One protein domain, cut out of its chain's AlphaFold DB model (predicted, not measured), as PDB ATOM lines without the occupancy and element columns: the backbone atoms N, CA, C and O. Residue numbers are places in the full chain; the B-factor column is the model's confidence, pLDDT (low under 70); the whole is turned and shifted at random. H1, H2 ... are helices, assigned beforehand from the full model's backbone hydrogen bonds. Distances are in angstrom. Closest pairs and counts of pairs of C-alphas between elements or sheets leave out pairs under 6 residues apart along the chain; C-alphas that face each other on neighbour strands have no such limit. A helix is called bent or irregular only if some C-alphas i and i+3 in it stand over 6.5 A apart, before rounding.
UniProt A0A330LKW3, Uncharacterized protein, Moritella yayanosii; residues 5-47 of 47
ATOM      1  N   GLU A   5     -24.755 -44.812 -30.580       95.25
ATOM      2  CA  GLU A   5     -24.563 -45.010 -32.019       95.25
ATOM      3  C   GLU A   5     -23.116 -44.760 -32.460       95.25
ATOM      4  O   GLU A   5     -22.638 -45.431 -33.362       95.25
ATOM      5  N   PHE A   6     -22.392 -43.845 -31.809       92.88
ATOM      6  CA  PHE A   6     -20.977 -43.639 -32.096       92.88
ATOM      7  C   PHE A   6     -20.107 -44.622 -31.323       92.88
ATOM      8  O   PHE A   6     -19.294 -45.302 -31.932       92.88
ATOM      9  N   THR A   7     -20.277 -44.731 -30.002       94.06
ATOM     10  CA  THR A   7     -19.374 -45.537 -29.156       94.06
ATOM     11  C   THR A   7     -19.451 -47.040 -29.422       94.06
ATOM     12  O   THR A   7     -18.506 -47.756 -29.114       94.06
ATOM     13  N   GLU A   8     -20.571 -47.526 -29.962       95.12
ATOM     14  CA  GLU A   8     -20.788 -48.938 -30.304       95.12
ATOM     15  C   GLU A   8     -20.558 -49.222 -31.804       95.12
ATOM     16  O   GLU A   8     -20.567 -50.379 -32.226       95.12
ATOM     17  N   ASN A   9     -20.307 -48.192 -32.624       96.94
ATOM     18  CA  ASN A   9     -20.019 -48.361 -34.045       96.94
ATOM     19  C   ASN A   9     -18.537 -48.676 -34.275       96.94
ATOM     20  O   ASN A   9     -17.670 -47.804 -34.204       96.94
ATOM     21  N   LYS A  10     -18.265 -49.932 -34.645       96.31
ATOM     22  CA  LYS A  10     -16.915 -50.454 -34.902       96.31
ATOM     23  C   LYS A  10     -16.199 -49.858 -36.119       96.31
ATOM     24  O   LYS A  10     -14.997 -50.047 -36.244       96.31
ATOM     25  N   ILE A  11     -16.899 -49.154 -37.008       95.88
ATOM     26  CA  ILE A  11     -16.256 -48.409 -38.105       95.88
ATOM     27  C   ILE A  11     -15.557 -47.164 -37.545       95.88
ATOM     28  O   ILE A  11     -14.486 -46.795 -38.014       95.88
ATOM     29  N   VAL A  12     -16.152 -46.531 -36.529       95.56
ATOM     30  CA  VAL A  12     -15.610 -45.325 -35.885       95.56
ATOM     31  C   VAL A  12     -14.662 -45.692 -34.741       95.56
ATOM     32  O   VAL A  12     -13.580 -45.122 -34.635       95.56
ATOM     33  N   PHE A  13     -15.049 -46.665 -33.911       95.88
ATOM     34  CA  PHE A  13     -14.249 -47.198 -32.803       95.88
ATOM     35  C   PHE A  13     -14.024 -48.704 -32.987       95.88
ATOM     36  O   PHE A  13     -14.714 -49.518 -32.364       95.88
ATOM     37  N   PRO A  14     -13.089 -49.096 -33.866       96.31
ATOM     38  CA  PRO A  14     -12.737 -50.496 -34.055       96.31
ATOM     39  C   PRO A  14     -12.214 -51.121 -32.758       96.31
ATOM     40  O   PRO A  14     -11.630 -50.454 -31.903       96.31
ATOM     41  N   ASP A  15     -12.420 -52.429 -32.616       96.44
ATOM     42  CA  ASP A  15     -11.871 -53.172 -31.484       96.44
ATOM     43  C   ASP A  15     -10.351 -53.368 -31.610       96.44
ATOM     44  O   ASP A  15      -9.760 -53.239 -32.683       96.44
ATOM     45  N   ALA A  16      -9.703 -53.692 -30.489       97.19
ATOM     46  CA  ALA A  16      -8.248 -53.826 -30.427       97.19
ATOM     47  C   ALA A  16      -7.696 -54.875 -31.407       97.19
ATOM     48  O   ALA A  16      -6.612 -54.685 -31.951       97.19
ATOM     49  N   ALA A  17      -8.441 -55.957 -31.659       97.81
ATOM     50  CA  ALA A  17      -8.046 -56.979 -32.624       97.81
ATOM     51  C   ALA A  17      -8.052 -56.429 -34.058       97.81
ATOM     52  O   ALA A  17      -7.135 -56.703 -34.827       97.81
ATOM     53  N   THR A  18      -9.049 -55.612 -34.409       97.75
ATOM     54  CA  THR A  18      -9.105 -54.928 -35.706       97.75
ATOM     55  C   THR A  18      -7.950 -53.940 -35.859       97.75
ATOM     56  O   THR A  18      -7.296 -53.932 -36.896       97.75
ATOM     57  N   ILE A  19      -7.651 -53.153 -34.819       97.38
ATOM     58  CA  ILE A  19      -6.531 -52.196 -34.837       97.38
ATOM     59  C   ILE A  19      -5.188 -52.923 -34.990       97.38
ATOM     60  O   ILE A  19      -4.362 -52.501 -35.789       97.38
ATOM     61  N   ALA A  20      -4.979 -54.026 -34.267       97.62
ATOM     62  CA  ALA A  20      -3.734 -54.797 -34.316       97.62
ATOM     63  C   ALA A  20      -3.479 -55.482 -35.671       97.62
ATOM     64  O   ALA A  20      -2.333 -55.771 -35.997       97.62
ATOM     65  N   ASN A  21      -4.536 -55.741 -36.447       97.88
ATOM     66  CA  ASN A  21      -4.437 -56.260 -37.815       97.88
ATOM     67  C   ASN A  21      -4.303 -55.150 -38.873       97.88
ATOM     68  O   ASN A  21      -4.162 -55.453 -40.057       97.88
ATOM     69  N   GLY A  22      -4.403 -53.883 -38.469       96.56
ATOM     70  CA  GLY A  22      -4.156 -52.723 -39.316       96.56
ATOM     71  C   GLY A  22      -2.750 -52.164 -39.120       96.56
ATOM     72  O   GLY A  22      -1.982 -52.616 -38.272       96.56
ATOM     73  N   GLU A  23      -2.428 -51.134 -39.893       96.81
ATOM     74  CA  GLU A  23      -1.165 -50.415 -39.775       96.81
ATOM     75  C   GLU A  23      -1.427 -48.910 -39.780       96.81
ATOM     76  O   GLU A  23      -2.205 -48.388 -40.586       96.81
ATOM     77  N   PHE A  24      -0.778 -48.203 -38.857       95.69
ATOM     78  CA  PHE A  24      -0.742 -46.751 -38.898       95.69
ATOM     79  C   PHE A  24       0.278 -46.319 -39.942       95.69
ATOM     80  O   PHE A  24       1.443 -46.696 -39.864       95.69
ATOM     81  N   HIS A  25      -0.155 -45.493 -40.889       95.62
ATOM     82  CA  HIS A  25       0.753 -44.901 -41.861       95.62
ATOM     83  C   HIS A  25       1.807 -44.062 -41.129       95.62
ATOM     84  O   HIS A  25       1.466 -43.162 -40.356       95.62
ATOM     85  N   SER A  26       3.079 -44.369 -41.369       96.31
ATOM     86  CA  SER A  26       4.224 -43.640 -40.830       96.31
ATOM     87  C   SER A  26       4.875 -42.765 -41.899       96.31
ATOM     88  O   SER A  26       4.594 -42.901 -43.090       96.31
ATOM     89  N   ASP A  27       5.782 -41.883 -41.478       96.69
ATOM     90  CA  ASP A  27       6.653 -41.183 -42.419       96.69
ATOM     91  C   ASP A  27       7.508 -42.188 -43.210       96.69
ATOM     92  O   ASP A  27       8.029 -43.159 -42.655       96.69
ATOM     93  N   VAL A  28       7.626 -41.942 -44.514       96.12
ATOM     94  CA  VAL A  28       8.408 -42.754 -45.459       96.12
ATOM     95  C   VAL A  28       9.540 -41.948 -46.111       96.12
ATOM     96  O   VAL A  28      10.251 -42.467 -46.975       96.12
ATOM     97  N   GLY A  29       9.726 -40.682 -45.720       97.25
ATOM     98  CA  GLY A  29      10.791 -39.814 -46.216       97.25
ATOM     99  C   GLY A  29      10.751 -39.625 -47.734       97.25
ATOM    100  O   GLY A  29       9.698 -39.409 -48.335       97.25
ATOM    101  N   GLU A  30      11.912 -39.728 -48.384       97.31
ATOM    102  CA  GLU A  30      12.049 -39.498 -49.832       97.31
ATOM    103  C   GLU A  30      11.241 -40.483 -50.694       97.31
ATOM    104  O   GLU A  30      10.889 -40.161 -51.832       97.31
ATOM    105  N   ALA A  31      10.877 -41.654 -50.156       97.50
ATOM    106  CA  ALA A  31      10.023 -42.605 -50.861       97.50
ATOM    107  C   ALA A  31       8.625 -42.031 -51.152       97.50
ATOM    108  O   ALA A  31       7.988 -42.458 -52.118       97.50
ATOM    109  N   ASN A  32       8.168 -41.023 -50.395       97.38
ATOM    110  CA  ASN A  32       6.885 -40.353 -50.619       97.38
ATOM    111  C   ASN A  32       6.760 -39.803 -52.053       97.38
ATOM    112  O   ASN A  32       5.708 -39.915 -52.680       97.38
ATOM    113  N   ILE A  33       7.868 -39.325 -52.634       97.75
ATOM    114  CA  ILE A  33       7.919 -38.811 -54.013       97.75
ATOM    115  C   ILE A  33       7.492 -39.884 -55.028       97.75
ATOM    116  O   ILE A  33       6.887 -39.581 -56.060       97.75
ATOM    117  N   ILE A  34       7.820 -41.151 -54.760       97.94
ATOM    118  CA  ILE A  34       7.450 -42.273 -55.626       97.94
ATOM    119  C   ILE A  34       5.948 -42.535 -55.506       97.94
ATOM    120  O   ILE A  34       5.271 -42.597 -56.533       97.94
ATOM    121  N   TYR A  35       5.422 -42.633 -54.281       97.06
ATOM    122  CA  TYR A  35       3.991 -42.843 -54.039       97.06
ATOM    123  C   TYR A  35       3.137 -41.769 -54.724       97.06
ATOM    124  O   TYR A  35       2.238 -42.100 -55.500       97.06
ATOM    125  N   GLU A  36       3.475 -40.493 -54.527       97.19
ATOM    126  CA  GLU A  36       2.763 -39.366 -55.135       97.19
ATOM    127  C   GLU A  36       2.806 -39.414 -56.665       97.19
ATOM    128  O   GLU A  36       1.772 -39.326 -57.330       97.19
ATOM    129  N   ARG A  37       3.991 -39.625 -57.255       97.75
ATOM    130  CA  ARG A  37       4.151 -39.662 -58.717       97.75
ATOM    131  C   ARG A  37       3.272 -40.725 -59.369       97.75
ATOM    132  O   ARG A  37       2.702 -40.485 -60.436       97.75
ATOM    133  N   TYR A  38       3.210 -41.916 -58.781       97.62
ATOM    134  CA  TYR A  38       2.409 -43.005 -59.332       97.62
ATOM    135  C   TYR A  38       0.915 -42.798 -59.087       97.62
ATOM    136  O   TYR A  38       0.117 -43.124 -59.967       97.62
ATOM    137  N   TYR A  39       0.536 -42.182 -57.967       97.19
ATOM    138  CA  TYR A  39      -0.851 -41.809 -57.719       97.19
ATOM    139  C   TYR A  39      -1.363 -40.769 -58.729       97.19
ATOM    140  O   TYR A  39      -2.430 -40.956 -59.313       97.19
ATOM    141  N   GLU A  40      -0.581 -39.728 -59.035       97.62
ATOM    142  CA  GLU A  40      -0.955 -38.734 -60.051       97.62
ATOM    143  C   GLU A  40      -1.125 -39.356 -61.442       97.62
ATOM    144  O   GLU A  40      -2.099 -39.076 -62.141       97.62
ATOM    145  N   LYS A  41      -0.220 -40.267 -61.826       96.75
ATOM    146  CA  LYS A  41      -0.345 -41.035 -63.074       96.75
ATOM    147  C   LYS A  41      -1.628 -41.866 -63.107       96.75
ATOM    148  O   LYS A  41      -2.280 -41.900 -64.145       96.75
ATOM    149  N   LEU A  42      -1.984 -42.517 -61.997       97.06
ATOM    150  CA  LEU A  42      -3.202 -43.320 -61.894       97.06
ATOM    151  C   LEU A  42      -4.459 -42.457 -62.067       97.06
ATOM    152  O   LEU A  42      -5.328 -42.808 -62.860       97.06
ATOM    153  N   LYS A  43      -4.546 -41.308 -61.383       96.19
ATOM    154  CA  LYS A  43      -5.681 -40.382 -61.545       96.19
ATOM    155  C   LYS A  43      -5.824 -39.903 -62.988       96.19
ATOM    156  O   LYS A  43      -6.936 -39.857 -63.497       96.19
ATOM    157  N   ALA A  44      -4.708 -39.568 -63.637       94.88
ATOM    158  CA  ALA A  44      -4.700 -39.082 -65.013       94.88
ATOM    159  C   ALA A  44      -5.128 -40.143 -66.046       94.88
ATOM    160  O   ALA A  44      -5.533 -39.772 -67.138       94.88
ATOM    161  N   GLN A  45      -5.028 -41.439 -65.724       83.75
ATOM    162  CA  GLN A  45      -5.517 -42.534 -66.578       83.75
ATOM    163  C   GLN A  45      -7.004 -42.854 -66.373       83.75
ATOM    164  O   GLN A  45      -7.595 -43.538 -67.204       83.75
ATOM    165  N   ASN A  46      -7.601 -42.376 -65.280       67.50
ATOM    166  CA  ASN A  46      -9.007 -42.601 -64.932       67.50
ATOM    167  C   ASN A  46      -9.909 -41.392 -65.274       67.50
ATOM    168  O   ASN A  46     -11.037 -41.324 -64.784       67.50
ATOM    169  N   LEU A  47      -9.407 -40.446 -66.083       54.16
ATOM    170  CA  LEU A  47     -10.092 -39.259 -66.619       54.16
ATOM    171  C   LEU A  47     -10.069 -39.298 -68.150       54.16
ATOM    172  O   LEU A  47     -11.086 -38.885 -68.748       54.16
TER     173      LEU A  47
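What this domain is: This is residues 5 to 47 of the 47 residues of an uncharacterized protein of Moritella yayanosii (UniProt A0A330LKW3). One long helix, H2, stands at one end of an open, flat model, and a small winding part with the one short helix H1 lies at the other end, the two joined by the outstretched residues 21 to 28. No part packs on H2, and the space between it and residues 5 to 20 is empty, in the manner of a wide U. The printed part has 43 residues with two named helices, H1 then H2 along the chain, and no named strand; the class is all helix. The whole is extended, with a radius of gyration of the C-alphas of 16.4 A, and the C-alphas span 39 by 28 by 14 A.

How they stand to each other: H2, residues 29 to 45, stands free, within the free stretch of residues 19 to 47. H1, residues 16 to 20, is apart from H2, with no C-alpha of the one within 8 A of the other. A short link of 8 residues joins them. Residues 11 to 17, of which 16 to 17 belong to H1, stand free too. In H1 every O i to N i+4 pair is within hydrogen-bond range; in H2 it is 11 of 13.

Where its parts are: H2 runs from Gly 29, C-alpha at (10.791, -39.814, -46.216), to Gln 45, C-alpha at (-5.517, -42.534, -66.578), 26.2 A from first to last C-alpha. H1 runs from Ala 16, C-alpha at (-8.248, -53.826, -30.427), to Ala 20, 6.0 A from first to last C-alpha. Neither helix is bent.

The domain as a whole: The two C-alphas farthest apart are those of Glu 5 and Glu 30, 41.1 A. The printed part has no cut and ends at Leu 47, the chain's last residue. The mean pLDDT of the printed part is 94.6; residues 46 to 47 are under 70.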